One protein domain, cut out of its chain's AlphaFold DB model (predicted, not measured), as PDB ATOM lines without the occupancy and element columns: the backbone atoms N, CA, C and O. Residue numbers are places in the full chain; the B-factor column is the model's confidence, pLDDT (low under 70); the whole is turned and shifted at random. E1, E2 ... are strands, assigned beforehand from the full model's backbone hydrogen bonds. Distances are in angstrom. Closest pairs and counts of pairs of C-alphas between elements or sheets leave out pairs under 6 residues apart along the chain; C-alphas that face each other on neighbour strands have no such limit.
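This is residues 494 to 576 of the 780 residues of an uncharacterized protein of bacterium 1XD42-54 (UniProt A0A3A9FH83). This is a single antiparallel sheet of five strands, E2 to E6, strongly twisted and curled like part of a barrel that stays open, with its two edge strands E2 and E6 apart. The hairpin of E4 and E5 reaches toward one end of the long axis with its loop near Glu 552, while short strand E1 and the long link after it lie toward the other end. The printed part has 83 residues with six named strands, E1 to E6 in chain order, and no named helix; the sheet order is E2, E3, E4, E5, E6. The class is all strand, though under half of the residues, 37 of 83, are in named elements. The whole is only just compact, close to loose, with a radius of gyration of the C-alphas of 13.7 A, and elongated, spanning 44 by 28 by 25 A.

Begin with the longest strand, E5, residues 557 to 567: find C-alpha 557 at (-21.985, 3.872, -13.456), from where it runs 28.3 A to C-alpha 567 at (-10.433, -3.818, -38.079). E5 bends by 65 degrees at residue 564. E4 is residues 539 to 545, 16.0 A, and E6 is residues 570 to 575, 16.4 A, ending at (-23.360, 1.963, -25.877). E3 is residues 523 to 526, and E2 is residues 515 to 520, 15.7 A. E1 is residues 500 to 502.

Look first at E2 to E6, a meander, each strand the antiparallel neighbour of the one before; each successive pair is a hairpin. E4 and E5 stand at 132 degrees, with N 540 and O 561 2.8 A apart, within hydrogen-bond range. The pairing of E5 is staggered: residues 557 to 561 pair with E4, and 561 to 567 with E6. For E5 and E6, at 137 degrees, check N 562 and O 574, 2.7 A. For E3 and E4, at 118 degrees, check N 539 and O 526, 2.8 A. For E2 and E3, at 152 degrees, check N 517 and O 525, 2.8 A. Residues 508 to 509 pair, antiparallel, with 515 to 516 of E2. E1 pairs with no named strand; its closest C-alphas to E5 are those of Leu 501 and Ile 566, 5.8 A.

The two C-alphas farthest apart are those of Asp 504 and Glu 552, 44.4 A. The printed part has no cut. The links E1 to E2, E3 to E4 and E4 to E5 are long; E2 to E3 and E5 to E6 are tight. The mean pLDDT of the printed part is 80.5; look for values under 70 at residues 510 to 514, 529 to 532 and 547 to 555.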
ATOM      1  N   VAL A 494     -18.532 -12.231 -31.983       87.56
ATOM      2  CA  VAL A 494     -19.491 -11.804 -33.007       87.56
ATOM      3  C   VAL A 494     -20.073 -10.432 -32.699       87.56
ATOM      4  O   VAL A 494     -20.136  -9.998 -31.551       87.56
ATOM      5  N   ASN A 495     -20.509  -9.729 -33.739       90.75
ATOM      6  CA  ASN A 495     -21.276  -8.497 -33.581       90.75
ATOM      7  C   ASN A 495     -22.782  -8.790 -33.389       90.75
ATOM      8  O   ASN A 495     -23.212  -9.937 -33.531       90.75
ATOM      9  N   PRO A 496     -23.634  -7.778 -33.128       88.31
ATOM     10  CA  PRO A 496     -25.073  -7.986 -32.935       88.31
ATOM     11  C   PRO A 496     -25.813  -8.613 -34.131       88.31
ATOM     12  O   PRO A 496     -26.880  -9.198 -33.959       88.31
ATOM     13  N   ALA A 497     -25.274  -8.523 -35.350       83.50
ATOM     14  CA  ALA A 497     -25.812  -9.203 -36.528       83.50
ATOM     15  C   ALA A 497     -25.425 -10.692 -36.602       83.50
ATOM     16  O   ALA A 497     -25.863 -11.376 -37.528       83.50
ATOM     17  N   GLY A 498     -24.606 -11.184 -35.667       81.75
ATOM     18  CA  GLY A 498     -24.027 -12.528 -35.676       81.75
ATOM     19  C   GLY A 498     -22.844 -12.676 -36.634       81.75
ATOM     20  O   GLY A 498     -22.489 -13.788 -36.992       81.75
ATOM     21  N   THR A 499     -22.246 -11.573 -37.097       86.62
ATOM     22  CA  THR A 499     -21.053 -11.633 -37.957       86.62
ATOM     23  C   THR A 499     -19.812 -11.824 -37.094       86.62
ATOM     24  O   THR A 499     -19.573 -11.012 -36.202       86.62
ATOM     25  N   ALA A 500     -19.012 -12.854 -37.377       86.94
ATOM     26  CA  ALA A 500     -17.741 -13.086 -36.699       86.94
ATOM     27  C   ALA A 500     -16.734 -11.949 -36.964       86.94
ATOM     28  O   ALA A 500     -16.437 -11.608 -38.110       86.94
ATOM     29  N   LEU A 501     -16.215 -11.370 -35.882       89.94
ATOM     30  CA  LEU A 501     -15.193 -10.319 -35.841       89.94
ATOM     31  C   LEU A 501     -13.807 -10.880 -35.513       89.94
ATOM     32  O   LEU A 501     -12.792 -10.378 -35.991       89.94
ATOM     33  N   MET A 502     -13.766 -11.924 -34.688       87.69
ATOM     34  CA  MET A 502     -12.573 -12.709 -34.378       87.69
ATOM     35  C   MET A 502     -12.961 -14.181 -34.413       87.69
ATOM     36  O   MET A 502     -14.076 -14.514 -34.027       87.69
ATOM     37  N   THR A 503     -12.046 -15.041 -34.847       84.56
ATOM     38  CA  THR A 503     -12.200 -16.501 -34.856       84.56
ATOM     39  C   THR A 503     -11.077 -17.131 -34.040       84.56
ATOM     40  O   THR A 503     -10.054 -16.481 -33.808       84.56
ATOM     41  N   ASP A 504     -11.246 -18.391 -33.636       79.62
ATOM     42  CA  ASP A 504     -10.252 -19.149 -32.859       79.62
ATOM     43  C   ASP A 504      -9.864 -18.458 -31.535       79.62
ATOM     44  O   ASP A 504      -8.706 -18.463 -31.108       79.62
ATOM     45  N   VAL A 505     -10.836 -17.807 -30.900       77.31
ATOM     46  CA  VAL A 505     -10.662 -17.071 -29.653       77.31
ATOM     47  C   VAL A 505     -10.671 -18.037 -28.477       77.31
ATOM     48  O   VAL A 505     -11.543 -18.888 -28.363       77.31
ATOM     49  N   THR A 506      -9.712 -17.885 -27.569       74.69
ATOM     50  CA  THR A 506      -9.677 -18.636 -26.312       74.69
ATOM     51  C   THR A 506     -10.110 -17.718 -25.172       74.69
ATOM     52  O   THR A 506      -9.529 -16.635 -25.039       74.69
ATOM     53  N   PRO A 507     -11.100 -18.106 -24.352       72.44
ATOM     54  CA  PRO A 507     -11.508 -17.296 -23.218       72.44
ATOM     55  C   PRO A 507     -10.482 -17.392 -22.078       72.44
ATOM     56  O   PRO A 507      -9.806 -18.404 -21.889       72.44
ATOM     57  N   GLU A 508     -10.388 -16.325 -21.298       77.69
ATOM     58  CA  GLU A 508      -9.577 -16.206 -20.091       77.69
ATOM     59  C   GLU A 508     -10.485 -16.098 -18.853       77.69
ATOM     60  O   GLU A 508     -11.682 -15.838 -18.964       77.69
ATOM     61  N   TYR A 509      -9.906 -16.293 -17.667       70.12
ATOM     62  CA  TYR A 509     -10.596 -16.169 -16.383       70.12
ATOM     63  C   TYR A 509      -9.987 -15.045 -15.555       70.12
ATOM     64  O   TYR A 509      -8.759 -14.922 -15.494       70.12
ATOM     65  N   ASP A 510     -10.828 -14.242 -14.908       68.62
ATOM     66  CA  ASP A 510     -10.375 -13.270 -13.911       68.62
ATOM     67  C   ASP A 510     -10.113 -13.923 -12.537       68.62
ATOM     68  O   ASP A 510     -10.211 -15.143 -12.370       68.62
ATOM     69  N   GLU A 511      -9.694 -13.120 -11.553       65.06
ATOM     70  CA  GLU A 511      -9.333 -13.607 -10.211       65.06
ATOM     71  C   GLU A 511     -10.539 -14.186  -9.448       65.06
ATOM     72  O   GLU A 511     -10.364 -14.997  -8.535       65.06
ATOM     73  N   GLU A 512     -11.753 -13.810  -9.850       51.12
ATOM     74  CA  GLU A 512     -13.035 -14.276  -9.332       51.12
ATOM     75  C   GLU A 512     -13.587 -15.493 -10.099       51.12
ATOM     76  O   GLU A 512     -14.642 -16.019  -9.739       51.12
ATOM     77  N   GLY A 513     -12.873 -15.972 -11.124       51.84
ATOM     78  CA  GLY A 513     -13.269 -17.120 -11.938       51.84
ATOM     79  C   GLY A 513     -14.327 -16.798 -12.996       51.84
ATOM     80  O   GLY A 513     -14.917 -17.720 -13.559       51.84
ATOM     81  N   LYS A 514     -14.573 -15.518 -13.296       61.38
ATOM     82  CA  LYS A 514     -15.471 -15.098 -14.371       61.38
ATOM     83  C   LYS A 514     -14.734 -15.076 -15.708       61.38
ATOM     84  O   LYS A 514     -13.580 -14.666 -15.819       61.38
ATOM     85  N   ILE A 515     -15.447 -15.519 -16.736       70.06
ATOM     86  CA  ILE A 515     -14.924 -15.712 -18.084       70.06
ATOM     87  C   ILE A 515     -14.937 -14.385 -18.860       70.06
ATOM     88  O   ILE A 515     -15.927 -13.643 -18.826       70.06
ATOM     89  N   PHE A 516     -13.855 -14.094 -19.584       82.12
ATOM     90  CA  PHE A 516     -13.730 -12.934 -20.468       82.12
ATOM     91  C   PHE A 516     -12.863 -13.234 -21.703       82.12
ATOM     92  O   PHE A 516     -12.119 -14.206 -21.736       82.12
ATOM     93  N   ILE A 517     -12.921 -12.374 -22.720       86.62
ATOM     94  CA  ILE A 517     -12.044 -12.408 -23.899       86.62
ATOM     95  C   ILE A 517     -11.228 -11.116 -23.947       86.62
ATOM     96  O   ILE A 517     -11.784 -10.017 -23.903       86.62
ATOM     97  N   SER A 518      -9.906 -11.224 -24.053       90.81
ATOM     98  CA  SER A 518      -9.029 -10.063 -24.220       90.81
ATOM     99  C   SER A 518      -9.077  -9.541 -25.659       90.81
ATOM    100  O   SER A 518      -8.744 -10.259 -26.600       90.81
ATOM    101  N   LEU A 519      -9.464  -8.274 -25.837       91.00
ATOM    102  CA  LEU A 519      -9.484  -7.608 -27.146       91.00
ATOM    103  C   LEU A 519      -8.176  -6.853 -27.448       91.00
ATOM    104  O   LEU A 519      -7.915  -6.519 -28.600       91.00
ATOM    105  N   GLY A 520      -7.348  -6.584 -26.432       90.06
ATOM    106  CA  GLY A 520      -6.127  -5.771 -26.541       90.06
ATOM    107  C   GLY A 520      -6.229  -4.417 -25.828       90.06
ATOM    108  O   GLY A 520      -7.314  -3.973 -25.466       90.06
ATOM    109  N   ASN A 521      -5.086  -3.783 -25.534       91.00
ATOM    110  CA  ASN A 521      -4.968  -2.499 -24.809       91.00
ATOM    111  C   ASN A 521      -5.804  -2.383 -23.504       91.00
ATOM    112  O   ASN A 521      -6.265  -1.306 -23.102       91.00
ATOM    113  N   GLY A 522      -5.999  -3.514 -22.814       88.44
ATOM    114  CA  GLY A 522      -6.783  -3.612 -21.578       88.44
ATOM    115  C   GLY A 522      -8.303  -3.608 -21.770       88.44
ATOM    116  O   GLY A 522      -9.017  -3.459 -20.785       88.44
ATOM    117  N   PHE A 523      -8.799  -3.750 -23.001       93.38
ATOM    118  CA  PHE A 523     -10.213  -3.993 -23.272       93.38
ATOM    119  C   PHE A 523     -10.525  -5.481 -23.153       93.38
ATOM    120  O   PHE A 523      -9.843  -6.318 -23.747       93.38
ATOM    121  N   THR A 524     -11.582  -5.795 -22.411       91.31
ATOM    122  CA  THR A 524     -12.104  -7.150 -22.257       91.31
ATOM    123  C   THR A 524     -13.562  -7.199 -22.690       91.31
ATOM    124  O   THR A 524     -14.338  -6.271 -22.444       91.31
ATOM    125  N   LEU A 525     -13.921  -8.282 -23.365       89.94
ATOM    126  CA  LEU A 525     -15.285  -8.636 -23.710       89.94
ATOM    127  C   LEU A 525     -15.791  -9.657 -22.687       89.94
ATOM    128  O   LEU A 525     -15.078 -10.598 -22.343       89.94
ATOM    129  N   THR A 526     -17.000  -9.460 -22.184       86.75
ATOM    130  CA  THR A 526     -17.631 -10.321 -21.176       86.75
ATOM    131  C   THR A 526     -19.065 -10.629 -21.573       86.75
ATOM    132  O   THR A 526     -19.672  -9.835 -22.293       86.75
ATOM    133  N   ALA A 527     -19.610 -11.725 -21.047       78.88
ATOM    134  CA  ALA A 527     -21.018 -12.068 -21.210       78.88
ATOM    135  C   ALA A 527     -21.936 -10.907 -20.793       78.88
ATOM    136  O   ALA A 527     -21.701 -10.255 -19.764       78.88
ATOM    137  N   GLY A 528     -22.978 -10.653 -21.585       71.38
ATOM    138  CA  GLY A 528     -24.015  -9.686 -21.233       71.38
ATOM    139  C   GLY A 528     -25.147 -10.309 -20.431       71.38
ATOM    140  O   GLY A 528     -24.926 -11.059 -19.482       71.38
ATOM    141  N   ALA A 529     -26.382  -9.929 -20.761       67.38
ATOM    142  CA  ALA A 529     -27.561 -10.281 -19.968       67.38
ATOM    143  C   ALA A 529     -27.943 -11.768 -20.045       67.38
ATOM    144  O   ALA A 529     -28.635 -12.254 -19.154       67.38
ATOM    145  N   ASP A 530     -27.508 -12.474 -21.087       60.03
ATOM    146  CA  ASP A 530     -27.735 -13.907 -21.283       60.03
ATOM    147  C   ASP A 530     -26.773 -14.794 -20.474       60.03
ATOM    148  O   ASP A 530     -26.962 -16.008 -20.427       60.03
ATOM    149  N   GLY A 531     -25.754 -14.207 -19.835       65.00
ATOM    150  CA  GLY A 531     -24.769 -14.927 -19.027       65.00
ATOM    151  C   GLY A 531     -23.806 -15.803 -19.834       65.00
ATOM    152  O   GLY A 531     -22.982 -16.492 -19.236       65.00
ATOM    153  N   LYS A 532     -23.870 -15.756 -21.168       66.81
ATOM    154  CA  LYS A 532     -23.056 -16.565 -22.080       66.81
ATOM    155  C   LYS A 532     -22.052 -15.676 -22.807       66.81
ATOM    156  O   LYS A 532     -22.367 -14.543 -23.146       66.81
ATOM    157  N   ILE A 533     -20.836 -16.180 -23.015       75.56
ATOM    158  CA  ILE A 533     -19.791 -15.474 -23.767       75.56
ATOM    159  C   ILE A 533     -19.709 -16.021 -25.195       75.56
ATOM    160  O   ILE A 533     -19.821 -17.234 -25.380       75.56
ATOM    161  N   GLY A 534     -19.498 -15.143 -26.178       74.00
ATOM    162  CA  GLY A 534     -19.463 -15.466 -27.612       74.00
ATOM    163  C   GLY A 534     -20.759 -15.179 -28.362       74.00
ATOM    164  O   GLY A 534     -20.847 -15.365 -29.578       74.00
ATOM    165  N   THR A 535     -21.779 -14.697 -27.655       78.31
ATOM    166  CA  THR A 535     -23.088 -14.433 -28.246       78.31
ATOM    167  C   THR A 535     -23.170 -13.008 -28.791       78.31
ATOM    168  O   THR A 535     -22.344 -12.133 -28.528       78.31
ATOM    169  N   THR A 536     -24.258 -12.713 -29.510       83.50
ATOM    170  CA  THR A 536     -24.599 -11.333 -29.908       83.50
ATOM    171  C   THR A 536     -24.849 -10.396 -28.718       83.50
ATOM    172  O   THR A 536     -25.113  -9.207 -28.922       83.50
ATOM    173  N   ASP A 537     -24.853 -10.944 -27.501       79.00
ATOM    174  CA  ASP A 537     -25.144 -10.268 -26.251       79.00
ATOM    175  C   ASP A 537     -23.901  -9.967 -25.405       79.00
ATOM    176  O   ASP A 537     -24.039  -9.440 -24.303       79.00
ATOM    177  N   ASP A 538     -22.698 -10.149 -25.933       85.62
ATOM    178  CA  ASP A 538     -21.477  -9.743 -25.247       85.62
ATOM    179  C   ASP A 538     -21.348  -8.214 -25.079       85.62
ATOM    180  O   ASP A 538     -21.891  -7.404 -25.851       85.62
ATOM    181  N   VAL A 539     -20.609  -7.801 -24.043       90.56
ATOM    182  CA  VAL A 539     -20.355  -6.395 -23.704       90.56
ATOM    183  C   VAL A 539     -18.900  -6.120 -23.322       90.56
ATOM    184  O   VAL A 539     -18.236  -6.924 -22.670       90.56
ATOM    185  N   VAL A 540     -18.429  -4.926 -23.676       94.12
ATOM    186  CA  VAL A 540     -17.161  -4.330 -23.239       94.12
ATOM    187  C   VAL A 540     -17.460  -3.257 -22.197       94.12
ATOM    188  O   VAL A 540     -18.311  -2.399 -22.430       94.12
ATOM    189  N   ALA A 541     -16.767  -3.261 -21.058       91.31
ATOM    190  CA  ALA A 541     -16.878  -2.196 -20.057       91.31
ATOM    191  C   ALA A 541     -15.791  -1.131 -20.277       91.31
ATOM    192  O   ALA A 541     -14.603  -1.453 -20.267       91.31
ATOM    193  N   PHE A 542     -16.169   0.138 -20.477       94.12
ATOM    194  CA  PHE A 542     -15.200   1.217 -20.715       94.12
ATOM    195  C   PHE A 542     -15.770   2.614 -20.433       94.12
ATOM    196  O   PHE A 542     -16.807   2.978 -20.981       94.12
ATOM    197  N   GLY A 543     -15.089   3.435 -19.631       93.81
ATOM    198  CA  GLY A 543     -15.615   4.732 -19.202       93.81
ATOM    199  C   GLY A 543     -16.795   4.619 -18.230       93.81
ATOM    200  O   GLY A 543     -17.269   3.534 -17.883       93.81
ATOM    201  N   SER A 544     -17.290   5.765 -17.768       91.75
ATOM    202  CA  SER A 544     -18.411   5.832 -16.824       91.75
ATOM    203  C   SER A 544     -19.229   7.099 -17.018       91.75
ATOM    204  O   SER A 544     -18.661   8.157 -17.248       91.75
ATOM    205  N   TYR A 545     -20.552   7.025 -16.902       88.38
ATOM    206  CA  TYR A 545     -21.430   8.181 -17.108       88.38
ATOM    207  C   TYR A 545     -22.620   8.153 -16.143       88.38
ATOM    208  O   TYR A 545     -22.998   7.102 -15.622       88.38
ATOM    209  N   MET A 546     -23.202   9.324 -15.874       80.44
ATOM    210  CA  MET A 546     -24.403   9.459 -15.046       80.44
ATOM    211  C   MET A 546     -25.632   9.050 -15.863       80.44
ATOM    212  O   MET A 546     -26.070   9.791 -16.739       80.44
ATOM    213  N   GLN A 547     -26.186   7.873 -15.587       68.06
ATOM    214  CA  GLN A 547     -27.337   7.336 -16.319       68.06
ATOM    215  C   GLN A 547     -28.656   7.700 -15.619       68.06
ATOM    216  O   GLN A 547     -28.681   7.971 -14.418       68.06
ATOM    217  N   SER A 548     -29.776   7.697 -16.352       58.12
ATOM    218  CA  SER A 548     -31.085   8.156 -15.848       58.12
ATOM    219  C   SER A 548     -31.592   7.412 -14.602       58.12
ATOM    220  O   SER A 548     -32.370   7.968 -13.829       58.12
ATOM    221  N   GLU A 549     -31.145   6.175 -14.388       51.34
ATOM    222  CA  GLU A 549     -31.458   5.352 -13.209       51.34
ATOM    223  C   GLU A 549     -30.693   5.762 -11.935       51.34
ATOM    224  O   GLU A 549     -31.093   5.397 -10.832       51.34
ATOM    225  N   HIS A 550     -29.663   6.603 -12.067       50.75
ATOM    226  CA  HIS A 550     -28.834   7.111 -10.969       50.75
ATOM    227  C   HIS A 550     -29.039   8.607 -10.685       50.75
ATOM    228  O   HIS A 550     -28.286   9.234  -9.937       50.75
ATOM    229  N   VAL A 551     -30.088   9.208 -11.256       56.34
ATOM    230  CA  VAL A 551     -30.406  10.632 -11.053       56.34
ATOM    231  C   VAL A 551     -30.768  10.928  -9.592       56.34
ATOM    232  O   VAL A 551     -30.466  12.012  -9.096       56.34
ATOM    233  N   GLU A 552     -31.386   9.977  -8.885       50.78
ATOM    234  CA  GLU A 552     -31.823  10.167  -7.493       50.78
ATOM    235  C   GLU A 552     -30.702   9.979  -6.458       50.78
ATOM    236  O   GLU A 552     -30.756  10.600  -5.394       50.78
ATOM    237  N   ASP A 553     -29.677   9.172  -6.753       51.44
ATOM    238  CA  ASP A 553     -28.562   8.900  -5.836       51.44
ATOM    239  C   ASP A 553     -27.227   9.542  -6.255       51.44
ATOM    240  O   ASP A 553     -26.276   9.548  -5.468       51.44
ATOM    241  N   GLY A 554     -27.174  10.150  -7.446       58.53
ATOM    242  CA  GLY A 554     -26.041  10.925  -7.943       58.53
ATOM    243  C   GLY A 554     -24.815  10.079  -8.280       58.53
ATOM    244  O   GLY A 554     -23.692  10.574  -8.149       58.53
ATOM    245  N   LYS A 555     -25.000   8.811  -8.666       52.72
ATOM    246  CA  LYS A 555     -23.897   7.878  -8.937       52.72
ATOM    247  C   LYS A 555     -23.566   7.751 -10.425       52.72
ATOM    248  O   LYS A 555     -24.422   7.495 -11.260       52.72
ATOM    249  N   THR A 556     -22.283   7.842 -10.758       70.62
ATOM    250  CA  THR A 556     -21.761   7.450 -12.075       70.62
ATOM    251  C   THR A 556     -21.617   5.931 -12.144       70.62
ATOM    252  O   THR A 556     -21.021   5.341 -11.240       70.62
ATOM    253  N   ALA A 557     -22.118   5.308 -13.211       73.81
ATOM    254  CA  ALA A 557     -21.985   3.872 -13.456       73.81
ATOM    255  C   ALA A 557     -21.031   3.610 -14.626       73.81
ATOM    256  O   ALA A 557     -20.920   4.438 -15.536       73.81
ATOM    257  N   ALA A 558     -20.350   2.462 -14.603       84.56
ATOM    258  CA  ALA A 558     -19.549   2.005 -15.735       84.56
ATOM    259  C   ALA A 558     -20.432   1.870 -16.985       84.56
ATOM    260  O   ALA A 558     -21.590   1.452 -16.901       84.56
ATOM    261  N   LEU A 559     -19.895   2.253 -18.142       89.88
ATOM    262  CA  LEU A 559     -20.590   2.093 -19.413       89.88
ATOM    263  C   LEU A 559     -20.307   0.709 -19.991       89.88
ATOM    264  O   LEU A 559     -19.149   0.312 -20.132       89.88
ATOM    265  N   SER A 560     -21.378   0.021 -20.374       90.62
ATOM    266  CA  SER A 560     -21.330  -1.204 -21.167       90.62
ATOM    267  C   SER A 560     -21.534  -0.875 -22.643       90.62
ATOM    268  O   SER A 560     -22.418  -0.089 -23.006       90.62
ATOM    269  N   TRP A 561     -20.726  -1.492 -23.496       94.31
ATOM    270  CA  TRP A 561     -20.698  -1.260 -24.932       94.31
ATOM    271  C   TRP A 561     -20.842  -2.570 -25.696       94.31
ATOM    272  O   TRP A 561     -20.234  -3.570 -25.333       94.31
ATOM    273  N   ARG A 562     -21.594  -2.551 -26.791       92.31
ATOM    274  CA  ARG A 562     -21.628  -3.613 -27.794       92.31
ATOM    275  C   ARG A 562     -20.466  -3.442 -28.754       92.31
ATOM    276  O   ARG A 562     -20.224  -2.332 -29.236       92.31
ATOM    277  N   LEU A 563     -19.796  -4.544 -29.055       94.75
ATOM    278  CA  LEU A 563     -18.742  -4.602 -30.054       94.75
ATOM    279  C   LEU A 563     -19.360  -4.749 -31.449       94.75
ATOM    280  O   LEU A 563     -20.063  -5.716 -31.722       94.75
ATOM    281  N   LEU A 564     -19.140  -3.764 -32.318       94.56
ATOM    282  CA  LEU A 564     -19.732  -3.733 -33.659       94.56
ATOM    283  C   LEU A 564     -18.787  -4.260 -34.736       94.56
ATOM    284  O   LEU A 564     -19.236  -4.929 -35.667       94.56
ATOM    285  N   ASP A 565     -17.500  -3.936 -34.612       95.38
ATOM    286  CA  ASP A 565     -16.486  -4.240 -35.618       95.38
ATOM    287  C   ASP A 565     -15.077  -4.256 -35.011       95.38
ATOM    288  O   ASP A 565     -14.807  -3.511 -34.062       95.38
ATOM    289  N   ILE A 566     -14.184  -5.066 -35.586       94.00
ATOM    290  CA  ILE A 566     -12.745  -5.078 -35.288       94.00
ATOM    291  C   ILE A 566     -11.971  -5.058 -36.605       94.00
ATOM    292  O   ILE A 566     -11.983  -6.030 -37.357       94.00
ATOM    293  N   GLN A 567     -11.248  -3.968 -36.869       91.12
ATOM    294  CA  GLN A 567     -10.433  -3.818 -38.079       91.12
ATOM    295  C   GLN A 567      -9.139  -3.064 -37.783       91.12
ATOM    296  O   GLN A 567      -9.133  -2.066 -37.065       91.12
ATOM    297  N   ASP A 568      -8.026  -3.541 -38.349       90.12
ATOM    298  CA  ASP A 568      -6.711  -2.887 -38.286       90.12
ATOM    299  C   ASP A 568      -6.264  -2.475 -36.864       90.12
ATOM    300  O   ASP A 568      -5.675  -1.410 -36.664       90.12
ATOM    301  N   GLY A 569      -6.540  -3.323 -35.863       91.50
ATOM    302  CA  GLY A 569      -6.190  -3.072 -34.457       91.50
ATOM    303  C   GLY A 569      -7.098  -2.061 -33.752       91.50
ATOM    304  O   GLY A 569      -6.701  -1.476 -32.749       91.50
ATOM    305  N   ARG A 570      -8.304  -1.823 -34.276       95.44
ATOM    306  CA  ARG A 570      -9.296  -0.905 -33.711       95.44
ATOM    307  C   ARG A 570     -10.612  -1.630 -33.489       95.44
ATOM    308  O   ARG A 570     -10.971  -2.471 -34.308       95.44
ATOM    309  N   ALA A 571     -11.340  -1.258 -32.440       96.88
ATOM    310  CA  ALA A 571     -12.710  -1.713 -32.218       96.88
ATOM    311  C   ALA A 571     -13.701  -0.559 -32.349       96.88
ATOM    312  O   ALA A 571     -13.477   0.521 -31.799       96.88
ATOM    313  N   THR A 572     -14.819  -0.805 -33.026       97.31
ATOM    314  CA  THR A 572     -15.972   0.102 -33.039       97.31
ATOM    315  C   THR A 572     -16.987  -0.378 -32.013       97.31
ATOM    316  O   THR A 572     -17.423  -1.528 -32.052       97.31
ATOM    317  N   LEU A 573     -17.361   0.503 -31.090       96.50
ATOM    318  CA  LEU A 573     -18.209   0.196 -29.943       96.50
ATOM    319  C   LEU A 573     -19.430   1.113 -29.922       96.50
ATOM    320  O   LEU A 573     -19.287   2.317 -30.118       96.50
ATOM    321  N   VAL A 574     -20.611   0.583 -29.602       94.19
ATOM    322  CA  VAL A 574     -21.818   1.387 -29.328       94.19
ATOM    323  C   VAL A 574     -22.336   1.105 -27.932       94.19
ATOM    324  O   VAL A 574     -22.389  -0.041 -27.506       94.19
ATOM    325  N   THR A 575     -22.743   2.138 -27.205       91.31
ATOM    326  CA  THR A 575     -23.360   1.963 -25.877       91.31
ATOM    327  C   THR A 575     -24.517   0.957 -25.913       91.31
ATOM    328  O   THR A 575     -25.384   1.007 -26.794       91.31
ATOM    329  N   ASP A 576     -24.542   0.032 -24.953       85.12
ATOM    330  CA  ASP A 576     -25.581  -0.999 -24.843       85.12
ATOM    331  C   ASP A 576     -26.969  -0.388 -24.587       85.12
ATOM    332  O   ASP A 576     -27.968  -0.778 -25.193       85.12
TER     333      ASP A 576